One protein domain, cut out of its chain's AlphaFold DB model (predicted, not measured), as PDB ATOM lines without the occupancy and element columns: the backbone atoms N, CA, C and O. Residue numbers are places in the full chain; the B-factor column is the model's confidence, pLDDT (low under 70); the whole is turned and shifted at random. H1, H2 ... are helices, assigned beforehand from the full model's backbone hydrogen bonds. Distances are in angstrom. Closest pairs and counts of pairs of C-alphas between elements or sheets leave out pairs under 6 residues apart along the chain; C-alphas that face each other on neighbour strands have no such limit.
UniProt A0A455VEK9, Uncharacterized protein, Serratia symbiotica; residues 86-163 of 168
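Overview. This is residues 86 to 163 of the 168 residues of an uncharacterized protein of Serratia symbiotica (UniProt A0A455VEK9). H3 and H4 meet near their first residues in an open V, and H2, the longest helix, passes through the open side of that V, between its two arms and steeply to the plane in which they lie. H1 is set off from these three beyond a link that stands free, and a long loop, residues 112 to 127, swings out from the end of H2 and returns to the start of H3. The printed part has 78 residues with four named helices, H1 to H4 in order, and no named strand; the class is all helix. It is only just compact, close to loose, with a radius of gyration of the C-alphas of 13.5 A, and spans 39 by 30 by 26 A.

Arrangement. H1, residues 86 to 92, touches no helix. H2, residues 98 to 111, is near H3, residues 128 to 139, with 11 pairs of C-alphas within 10 A. H2 and H4, residues 149 to 161, only just touch, with 3 pairs of C-alphas within 8 A, the closest being Met 99 and Thr 155 at 6.8 A; they stand about perpendicular, at 73 degrees. Residues 128 to 132 of H3 touch residues 149 to 153 of H4. Their closest C-alphas, of Gly 129 and Ala 149, are 4.5 A apart, and the helices stand about perpendicular, at 81 degrees. In H1, H2, H3 and H4 every O i to N i+4 pair is within hydrogen-bond range.

Along the chain. H1 begins with C-alpha 86 at (-35.994, -31.792, 21.240) and measures 9.9 A. H2 measures 20.2 A, H3 16.1 A and H4 18.7 A. H4 ends with C-alpha 161 at (-25.118, -47.998, 5.003).

Size, cuts and confidence. The C-alphas of Trp 117 and Asp 144, 40.1 A apart, are the two farthest apart. The printed part has no cut. The link H1 to H2 is tight, H2 to H3 long, and H3 to H4 short. Residues 86 to 96 and residue 163 have pLDDT under 70.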
ATOM      1  N   ALA A  86     -36.342 -30.391  21.474       59.25
ATOM      2  CA  ALA A  86     -35.994 -31.792  21.240       59.25
ATOM      3  C   ALA A  86     -37.099 -32.735  21.747       59.25
ATOM      4  O   ALA A  86     -37.508 -33.658  21.044       59.25
ATOM      5  N   THR A  87     -37.641 -32.465  22.931       63.25
ATOM      6  CA  THR A  87     -38.762 -33.179  23.544       63.25
ATOM      7  C   THR A  87     -40.028 -32.987  22.713       63.25
ATOM      8  O   THR A  87     -40.762 -33.945  22.466       63.25
ATOM      9  N   GLU A  88     -40.244 -31.774  22.201       63.38
ATOM     10  CA  GLU A  88     -41.343 -31.475  21.286       63.38
ATOM     11  C   GLU A  88     -41.237 -32.257  19.978       63.38
ATOM     12  O   GLU A  88     -42.216 -32.870  19.551       63.38
ATOM     13  N   ALA A  89     -40.051 -32.301  19.367       61.41
ATOM     14  CA  ALA A  89     -39.803 -33.076  18.159       61.41
ATOM     15  C   ALA A  89     -40.023 -34.580  18.386       61.41
ATOM     16  O   ALA A  89     -40.623 -35.244  17.542       61.41
ATOM     17  N   ILE A  90     -39.611 -35.113  19.541       60.25
ATOM     18  CA  ILE A  90     -39.804 -36.523  19.914       60.25
ATOM     19  C   ILE A  90     -41.291 -36.853  20.109       60.25
ATOM     20  O   ILE A  90     -41.751 -37.896  19.643       60.25
ATOM     21  N   ILE A  91     -42.052 -35.974  20.769       59.50
ATOM     22  CA  ILE A  91     -43.483 -36.178  21.046       59.50
ATOM     23  C   ILE A  91     -44.336 -35.965  19.786       59.50
ATOM     24  O   ILE A  91     -45.267 -36.735  19.532       59.50
ATOM     25  N   LYS A  92     -44.028 -34.944  18.975       58.78
ATOM     26  CA  LYS A  92     -44.774 -34.603  17.749       58.78
ATOM     27  C   LYS A  92     -44.385 -35.445  16.538       58.78
ATOM     28  O   LYS A  92     -45.147 -35.484  15.568       58.78
ATOM     29  N   ALA A  93     -43.250 -36.144  16.567       50.22
ATOM     30  CA  ALA A  93     -42.921 -37.137  15.556       50.22
ATOM     31  C   ALA A  93     -43.963 -38.263  15.600       50.22
ATOM     32  O   ALA A  93     -43.939 -39.155  16.446       50.22
ATOM     33  N   ARG A  94     -44.916 -38.198  14.668       44.59
ATOM     34  CA  ARG A  94     -45.967 -39.184  14.405       44.59
ATOM     35  C   ARG A  94     -45.343 -40.581  14.283       44.59
ATOM     36  O   ARG A  94     -44.891 -40.950  13.207       44.59
ATOM     37  N   ARG A  95     -45.354 -41.323  15.400       52.78
ATOM     38  CA  ARG A  95     -44.571 -42.548  15.662       52.78
ATOM     39  C   ARG A  95     -43.078 -42.309  15.394       52.78
ATOM     40  O   ARG A  95     -42.675 -42.440  14.239       52.78
ATOM     41  N   PRO A  96     -42.242 -42.037  16.417       53.59
ATOM     42  CA  PRO A  96     -40.800 -42.133  16.238       53.59
ATOM     43  C   PRO A  96     -40.550 -43.526  15.685       53.59
ATOM     44  O   PRO A  96     -40.893 -44.522  16.333       53.59
ATOM     45  N   SER A  97     -40.075 -43.617  14.444       72.00
ATOM     46  CA  SER A  97     -39.750 -44.925  13.917       72.00
ATOM     47  C   SER A  97     -38.696 -45.495  14.859       72.00
ATOM     48  O   SER A  97     -37.831 -44.769  15.352       72.00
ATOM     49  N   LEU A  98     -38.765 -46.787  15.160       76.06
ATOM     50  CA  LEU A  98     -37.791 -47.423  16.047       76.06
ATOM     51  C   LEU A  98     -36.336 -47.136  15.602       76.06
ATOM     52  O   LEU A  98     -35.404 -47.090  16.397       76.06
ATOM     53  N   MET A  99     -36.166 -46.879  14.304       77.31
ATOM     54  CA  MET A  99     -34.929 -46.429  13.681       77.31
ATOM     55  C   MET A  99     -34.498 -45.015  14.084       77.31
ATOM     56  O   MET A  99     -33.304 -44.815  14.285       77.31
ATOM     57  N   ASP A 100     -35.413 -44.053  14.208       78.44
ATOM     58  CA  ASP A 100     -35.084 -42.703  14.680       78.44
ATOM     59  C   ASP A 100     -34.696 -42.725  16.161       78.44
ATOM     60  O   ASP A 100     -33.732 -42.069  16.544       78.44
ATOM     61  N   PHE A 101     -35.360 -43.566  16.966       81.94
ATOM     62  CA  PHE A 101     -34.942 -43.824  18.347       81.94
ATOM     63  C   PHE A 101     -33.508 -44.363  18.405       81.94
ATOM     64  O   PHE A 101     -32.677 -43.808  19.116       81.94
ATOM     65  N   PHE A 102     -33.190 -45.417  17.639       81.94
ATOM     66  CA  PHE A 102     -31.829 -45.962  17.621       81.94
ATOM     67  C   PHE A 102     -30.809 -44.959  17.092       81.94
ATOM     68  O   PHE A 102     -29.704 -44.900  17.618       81.94
ATOM     69  N   ARG A 103     -31.168 -44.154  16.088       82.25
ATOM     70  CA  ARG A 103     -30.299 -43.100  15.557       82.25
ATOM     71  C   ARG A 103     -29.940 -42.081  16.637       82.25
ATOM     72  O   ARG A 103     -28.761 -41.804  16.821       82.25
ATOM     73  N   GLU A 104     -30.935 -41.562  17.349       83.81
ATOM     74  CA  GLU A 104     -30.721 -40.560  18.394       83.81
ATOM     75  C   GLU A 104     -29.997 -41.152  19.608       83.81
ATOM     76  O   GLU A 104     -29.027 -40.575  20.093       83.81
ATOM     77  N   LEU A 105     -30.403 -42.348  20.054       84.06
ATOM     78  CA  LEU A 105     -29.736 -43.065  21.143       84.06
ATOM     79  C   LEU A 105     -28.260 -43.287  20.837       84.06
ATOM     80  O   LEU A 105     -27.421 -43.121  21.721       84.06
ATOM     81  N   PHE A 106     -27.954 -43.678  19.599       83.81
ATOM     82  CA  PHE A 106     -26.585 -43.733  19.140       83.81
ATOM     83  C   PHE A 106     -25.994 -42.337  19.270       83.81
ATOM     84  O   PHE A 106     -25.220 -42.170  20.199       83.81
ATOM     85  N   ASN A 107     -26.383 -41.326  18.487       84.06
ATOM     86  CA  ASN A 107     -25.772 -39.982  18.526       84.06
ATOM     87  C   ASN A 107     -25.404 -39.489  19.941       84.06
ATOM     88  O   ASN A 107     -24.248 -39.147  20.186       84.06
ATOM     89  N   ARG A 108     -26.334 -39.589  20.898       83.62
ATOM     90  CA  ARG A 108     -26.111 -39.237  22.310       83.62
ATOM     91  C   ARG A 108     -24.971 -40.006  22.973       83.62
ATOM     92  O   ARG A 108     -24.155 -39.423  23.679       83.62
ATOM     93  N   ILE A 109     -24.883 -41.315  22.757       83.88
ATOM     94  CA  ILE A 109     -23.783 -42.129  23.280       83.88
ATOM     95  C   ILE A 109     -22.424 -41.624  22.751       83.88
ATOM     96  O   ILE A 109     -21.475 -41.621  23.526       83.88
ATOM     97  N   ASP A 110     -22.302 -41.173  21.496       82.50
ATOM     98  CA  ASP A 110     -21.019 -40.719  20.910       82.50
ATOM     99  C   ASP A 110     -20.688 -39.294  21.328       82.50
ATOM    100  O   ASP A 110     -19.545 -39.025  21.687       82.50
ATOM    101  N   GLU A 111     -21.693 -38.423  21.435       83.88
ATOM    102  CA  GLU A 111     -21.549 -37.108  22.073       83.88
ATOM    103  C   GLU A 111     -20.955 -37.233  23.484       83.88
ATOM    104  O   GLU A 111     -20.122 -36.426  23.899       83.88
ATOM    105  N   HIS A 112     -21.328 -38.289  24.212       84.25
ATOM    106  CA  HIS A 112     -20.809 -38.567  25.546       84.25
ATOM    107  C   HIS A 112     -19.501 -39.377  25.572       84.25
ATOM    108  O   HIS A 112     -18.946 -39.554  26.656       84.25
ATOM    109  N   LYS A 113     -18.944 -39.820  24.436       85.44
ATOM    110  CA  LYS A 113     -17.645 -40.526  24.344       85.44
ATOM    111  C   LYS A 113     -16.449 -39.572  24.263       85.44
ATOM    112  O   LYS A 113     -15.580 -39.694  23.400       85.44
ATOM    113  N   THR A 114     -16.341 -38.614  25.179       83.50
ATOM    114  CA  THR A 114     -15.254 -37.617  25.115       83.50
ATOM    115  C   THR A 114     -13.942 -38.109  25.745       83.50
ATOM    116  O   THR A 114     -12.855 -37.705  25.313       83.50
ATOM    117  N   GLY A 115     -14.010 -39.055  26.690       77.56
ATOM    118  CA  GLY A 115     -12.861 -39.600  27.428       77.56
ATOM    119  C   GLY A 115     -12.420 -38.771  28.647       77.56
ATOM    120  O   GLY A 115     -11.359 -39.034  29.205       77.56
ATOM    121  N   HIS A 116     -13.210 -37.777  29.059       84.44
ATOM    122  CA  HIS A 116     -13.081 -37.049  30.325       84.44
ATOM    123  C   HIS A 116     -13.668 -37.807  31.531       84.44
ATOM    124  O   HIS A 116     -14.427 -38.761  31.373       84.44
ATOM    125  N   TRP A 117     -13.354 -37.326  32.742       73.69
ATOM    126  CA  TRP A 117     -13.641 -37.961  34.043       73.69
ATOM    127  C   TRP A 117     -15.121 -38.319  34.298       73.69
ATOM    128  O   TRP A 117     -15.397 -39.246  35.051       73.69
ATOM    129  N   TYR A 118     -16.062 -37.626  33.648       78.38
ATOM    130  CA  TYR A 118     -17.514 -37.860  33.761       78.38
ATOM    131  C   TYR A 118     -18.169 -38.318  32.451       78.38
ATOM    132  O   TYR A 118     -19.386 -38.274  32.307       78.38
ATOM    133  N   SER A 119     -17.363 -38.714  31.471       83.94
ATOM    134  CA  SER A 119     -17.826 -39.100  30.139       83.94
ATOM    135  C   SER A 119     -17.567 -40.578  29.879       83.94
ATOM    136  O   SER A 119     -16.758 -41.213  30.559       83.94
ATOM    137  N   LEU A 120     -18.223 -41.127  28.862       86.25
ATOM    138  CA  LEU A 120     -17.954 -42.484  28.428       86.25
ATOM    139  C   LEU A 120     -16.521 -42.580  27.876       86.25
ATOM    140  O   LEU A 120     -16.057 -41.678  27.165       86.25
ATOM    141  N   PRO A 121     -15.800 -43.680  28.161       88.06
ATOM    142  CA  PRO A 121     -14.543 -43.966  27.489       88.06
ATOM    143  C   PRO A 121     -14.720 -43.916  25.968       88.06
ATOM    144  O   PRO A 121     -15.710 -44.419  25.442       88.06
ATOM    145  N   ARG A 122     -13.729 -43.398  25.234       85.00
ATOM    146  CA  ARG A 122     -13.774 -43.351  23.755       85.00
ATOM    147  C   ARG A 122     -13.966 -44.732  23.114       85.00
ATOM    148  O   ARG A 122     -14.489 -44.853  22.013       85.00
ATOM    149  N   THR A 123     -13.542 -45.781  23.814       85.00
ATOM    150  CA  THR A 123     -13.659 -47.187  23.407       85.00
ATOM    151  C   THR A 123     -14.931 -47.868  23.910       85.00
ATOM    152  O   THR A 123     -15.107 -49.059  23.662       85.00
ATOM    153  N   PHE A 124     -15.810 -47.158  24.622       85.06
ATOM    154  CA  PHE A 124     -17.039 -47.721  25.167       85.06
ATOM    155  C   PHE A 124     -17.929 -48.249  24.045       85.06
ATOM    156  O   PHE A 124     -18.201 -47.530  23.088       85.06
ATOM    157  N   LYS A 125     -18.401 -49.491  24.167       83.88
ATOM    158  CA  LYS A 125     -19.315 -50.110  23.204       83.88
ATOM    159  C   LYS A 125     -20.409 -50.854  23.942       83.88
ATOM    160  O   LYS A 125     -20.118 -51.645  24.836       83.88
ATOM    161  N   LEU A 126     -21.653 -50.666  23.517       85.94
ATOM    162  CA  LEU A 126     -22.756 -51.515  23.952       85.94
ATOM    163  C   LEU A 126     -22.933 -52.687  22.988       85.94
ATOM    164  O   LEU A 126     -22.840 -52.541  21.762       85.94
ATOM    165  N   SER A 127     -23.197 -53.858  23.564       89.50
ATOM    166  CA  SER A 127     -23.630 -55.018  22.796       89.50
ATOM    167  C   SER A 127     -25.043 -54.793  22.261       89.50
ATOM    168  O   SER A 127     -25.842 -54.059  22.846       89.50
ATOM    169  N   ASP A 128     -25.373 -55.469  21.162       89.75
ATOM    170  CA  ASP A 128     -26.711 -55.385  20.570       89.75
ATOM    171  C   ASP A 128     -27.798 -55.867  21.551       89.75
ATOM    172  O   ASP A 128     -28.898 -55.324  21.567       89.75
ATOM    173  N   GLY A 129     -27.470 -56.826  22.426       91.25
ATOM    174  CA  GLY A 129     -28.360 -57.277  23.499       91.25
ATOM    175  C   GLY A 129     -28.591 -56.217  24.578       91.25
ATOM    176  O   GLY A 129     -29.728 -56.003  24.979       91.25
ATOM    177  N   ALA A 130     -27.546 -55.501  25.008       88.38
ATOM    178  CA  ALA A 130     -27.699 -54.419  25.983       88.38
ATOM    179  C   ALA A 130     -28.543 -53.264  25.421       88.38
ATOM    180  O   ALA A 130     -29.398 -52.721  26.115       88.38
ATOM    181  N   LEU A 131     -28.344 -52.927  24.145       88.56
ATOM    182  CA  LEU A 131     -29.142 -51.924  23.436       88.56
ATOM    183  C   LEU A 131     -30.610 -52.341  23.296       88.56
ATOM    184  O   LEU A 131     -31.493 -51.503  23.467       88.56
ATOM    185  N   ALA A 132     -30.874 -53.621  23.024       89.75
ATOM    186  CA  ALA A 132     -32.229 -54.159  22.983       89.75
ATOM    187  C   ALA A 132     -32.914 -54.025  24.353       89.75
ATOM    188  O   ALA A 132     -34.014 -53.486  24.434       89.75
ATOM    189  N   THR A 133     -32.230 -54.409  25.436       88.62
ATOM    190  CA  THR A 133     -32.736 -54.256  26.808       88.62
ATOM    191  C   THR A 133     -33.044 -52.798  27.151       88.62
ATOM    192  O   THR A 133     -34.135 -52.507  27.630       88.62
ATOM    193  N   ILE A 134     -32.121 -51.870  26.869       87.00
ATOM    194  CA  ILE A 134     -32.337 -50.433  27.104       87.00
ATOM    195  C   ILE A 134     -33.550 -49.939  26.316       87.00
ATOM    196  O   ILE A 134     -34.366 -49.199  26.861       87.00
ATOM    197  N   CYS A 135     -33.699 -50.356  25.057       84.88
ATOM    198  CA  CYS A 135     -34.837 -49.956  24.240       84.88
ATOM    199  C   CYS A 135     -36.149 -50.486  24.823       84.88
ATOM    200  O   CYS A 135     -37.046 -49.691  25.070       84.88
ATOM    201  N   ASN A 136     -36.232 -51.780  25.142       87.31
ATOM    202  CA  ASN A 136     -37.440 -52.388  25.707       87.31
ATOM    203  C   ASN A 136     -37.871 -51.711  27.018       87.31
ATOM    204  O   ASN A 136     -39.054 -51.446  27.197       87.31
ATOM    205  N   ILE A 137     -36.914 -51.371  27.894       84.25
ATOM    206  CA  ILE A 137     -37.188 -50.677  29.164       84.25
ATOM    207  C   ILE A 137     -37.625 -49.228  28.927       84.25
ATOM    208  O   ILE A 137     -38.617 -48.782  29.490       84.25
ATOM    209  N   THR A 138     -36.893 -48.470  28.108       81.56
ATOM    210  CA  THR A 138     -37.174 -47.034  27.909       81.56
ATOM    211  C   THR A 138     -38.430 -46.784  27.081       81.56
ATOM    212  O   THR A 138     -39.044 -45.727  27.200       81.56
ATOM    213  N   ARG A 139     -38.817 -47.743  26.235       78.56
ATOM    214  CA  ARG A 139     -40.009 -47.676  25.388       78.56
ATOM    215  C   ARG A 139     -41.243 -48.348  25.978       78.56
ATOM    216  O   ARG A 139     -42.295 -48.180  25.365       78.56
ATOM    217  N   ASP A 140     -41.094 -49.072  27.088       81.38
ATOM    218  CA  ASP A 140     -42.141 -49.881  27.726       81.38
ATOM    219  C   ASP A 140     -42.921 -50.720  26.697       81.38
ATOM    220  O   ASP A 140     -44.138 -50.618  26.551       81.38
ATOM    221  N   LEU A 141     -42.177 -51.469  25.869       79.44
ATOM    222  CA  LEU A 141     -42.775 -52.243  24.780       79.44
ATOM    223  C   LEU A 141     -43.537 -53.453  25.332       79.44
ATOM    224  O   LEU A 141     -43.027 -54.136  26.226       79.44
ATOM    225  N   PRO A 142     -44.723 -53.765  24.781       80.25
ATOM    226  CA  PRO A 142     -45.481 -54.926  25.207       80.25
ATOM    227  C   PRO A 142     -44.754 -56.232  24.814       80.25
ATOM    228  O   PRO A 142     -43.906 -56.227  23.916       80.25
ATOM    229  N   PRO A 143     -45.055 -57.368  25.477       80.81
ATOM    230  CA  PRO A 143     -44.318 -58.627  25.308       80.81
ATOM    231  C   PRO A 143     -44.241 -59.163  23.868       80.81
ATOM    232  O   PRO A 143     -43.326 -59.913  23.535       80.81
ATOM    233  N   ASP A 144     -45.198 -58.796  23.022       82.62
ATOM    234  CA  ASP A 144     -45.307 -59.155  21.608       82.62
ATOM    235  C   ASP A 144     -44.460 -58.274  20.673       82.62
ATOM    236  O   ASP A 144     -44.162 -58.688  19.551       82.62
ATOM    237  N   GLU A 145     -44.012 -57.104  21.134       82.56
ATOM    238  CA  GLU A 145     -43.197 -56.150  20.365       82.56
ATOM    239  C   GLU A 145     -41.753 -56.025  20.887       82.56
ATOM    240  O   GLU A 145     -41.003 -55.139  20.469       82.56
ATOM    241  N   VAL A 146     -41.340 -56.920  21.791       86.94
ATOM    242  CA  VAL A 146     -39.999 -56.923  22.391       86.94
ATOM    243  C   VAL A 146     -38.924 -57.017  21.312       86.94
ATOM    244  O   VAL A 146     -38.899 -57.920  20.474       86.94
ATOM    245  N   ILE A 147     -37.977 -56.090  21.373       88.56
ATOM    246  CA  ILE A 147     -36.844 -56.032  20.461       88.56
ATOM    247  C   ILE A 147     -35.780 -57.015  20.928       88.56
ATOM    248  O   ILE A 147     -35.405 -57.038  22.103       88.56
ATOM    249  N   ASP A 148     -35.243 -57.784  19.985       91.56
ATOM    250  CA  ASP A 148     -34.123 -58.684  20.204       91.56
ATOM    251  C   ASP A 148     -32.793 -58.095  19.701       91.56
ATOM    252  O   ASP A 148     -32.723 -57.101  18.966       91.56
ATOM    253  N   ALA A 149     -31.689 -58.742  20.076       91.38
ATOM    254  CA  ALA A 149     -30.362 -58.337  19.622       91.38
ATOM    255  C   ALA A 149     -30.223 -58.397  18.083       91.38
ATOM    256  O   ALA A 149     -29.480 -57.613  17.489       91.38
ATOM    257  N   ALA A 150     -30.942 -59.306  17.412       90.56
ATOM    258  CA  ALA A 150     -30.876 -59.460  15.961       90.56
ATOM    259  C   ALA A 150     -31.479 -58.253  15.227       90.56
ATOM    260  O   ALA A 150     -30.931 -57.801  14.217       90.56
ATOM    261  N   TYR A 151     -32.575 -57.700  15.742       88.88
ATOM    262  CA  TYR A 151     -33.184 -56.477  15.246       88.88
ATOM    263  C   TYR A 151     -32.226 -55.294  15.378       88.88
ATOM    264  O   TYR A 151     -32.014 -54.557  14.408       88.88
ATOM    265  N   VAL A 152     -31.603 -55.127  16.550       88.00
ATOM    266  CA  VAL A 152     -30.636 -54.044  16.787       88.00
ATOM    267  C   VAL A 152     -29.470 -54.150  15.809       88.00
ATOM    268  O   VAL A 152     -29.110 -53.164  15.164       88.00
ATOM    269  N   LYS A 153     -28.943 -55.360  15.605       89.06
ATOM    270  CA  LYS A 153     -27.865 -55.623  14.648       89.06
ATOM    271  C   LYS A 153     -28.229 -55.210  13.218       89.06
ATOM    272  O   LYS A 153     -27.442 -54.530  12.556       89.06
ATOM    273  N   ARG A 154     -29.426 -55.577  12.738       87.94
ATOM    274  CA  ARG A 154     -29.925 -55.163  11.410       87.94
ATOM    275  C   ARG A 154     -30.044 -53.644  11.305       87.94
ATOM    276  O   ARG A 154     -29.664 -53.061  10.293       87.94
ATOM    277  N   THR A 155     -30.523 -53.000  12.364       85.81
ATOM    278  CA  THR A 155     -30.679 -51.541  12.415       85.81
ATOM    279  C   THR A 155     -29.332 -50.827  12.374       85.81
ATOM    280  O   THR A 155     -29.170 -49.888  11.597       85.81
ATOM    281  N   ARG A 156     -28.332 -51.318  13.119       83.31
ATOM    282  CA  ARG A 156     -26.950 -50.814  13.059       83.31
ATOM    283  C   ARG A 156     -26.359 -50.939  11.659       83.31
ATOM    284  O   ARG A 156     -25.726 -50.001  11.188       83.31
ATOM    285  N   HIS A 157     -26.581 -52.071  10.991       85.12
ATOM    286  CA  HIS A 157     -26.110 -52.273   9.621       85.12
ATOM    287  C   HIS A 157     -26.726 -51.254   8.657       85.12
ATOM    288  O   HIS A 157     -26.004 -50.582   7.928       85.12
ATOM    289  N   ARG A 158     -28.049 -51.070   8.721       84.38
ATOM    290  CA  ARG A 158     -28.764 -50.114   7.869       84.38
ATOM    291  C   ARG A 158     -28.336 -48.664   8.116       84.38
ATOM    292  O   ARG A 158     -28.172 -47.908   7.168       84.38
ATOM    293  N   LEU A 159     -28.138 -48.263   9.374       81.75
ATOM    294  CA  LEU A 159     -27.661 -46.910   9.697       81.75
ATOM    295  C   LEU A 159     -26.230 -46.681   9.193       81.75
ATOM    296  O   LEU A 159     -25.927 -45.608   8.676       81.75
ATOM    297  N   LYS A 160     -25.371 -47.704   9.265       80.62
ATOM    298  CA  LYS A 160     -24.023 -47.664   8.686       80.62
ATOM    299  C   LYS A 160     -24.049 -47.475   7.167       80.62
ATOM    300  O   LYS A 160     -23.278 -46.674   6.649       80.62
ATOM    301  N   GLU A 161     -24.934 -48.173   6.456       82.12
ATOM    302  CA  GLU A 161     -25.118 -47.998   5.003       82.12
ATOM    303  C   GLU A 161     -25.592 -46.585   4.636       82.12
ATOM    304  O   GLU A 161     -25.235 -46.068   3.583       82.12
ATOM    305  N   GLN A 162     -26.348 -45.934   5.523       78.25
ATOM    306  CA  GLN A 162     -26.822 -44.555   5.362       78.25
ATOM    307  C   GLN A 162     -25.760 -43.492   5.701       78.25
ATOM    308  O   GLN A 162     -26.070 -42.304   5.699       78.25
ATOM    309  N   GLY A 163     -24.516 -43.891   5.993       66.94
ATOM    310  CA  GLY A 163     -23.414 -42.965   6.267       66.94
ATOM    311  C   GLY A 163     -23.376 -42.411   7.694       66.94
ATOM    312  O   GLY A 163     -22.610 -41.486   7.955       66.94
TER     313      GLY A 163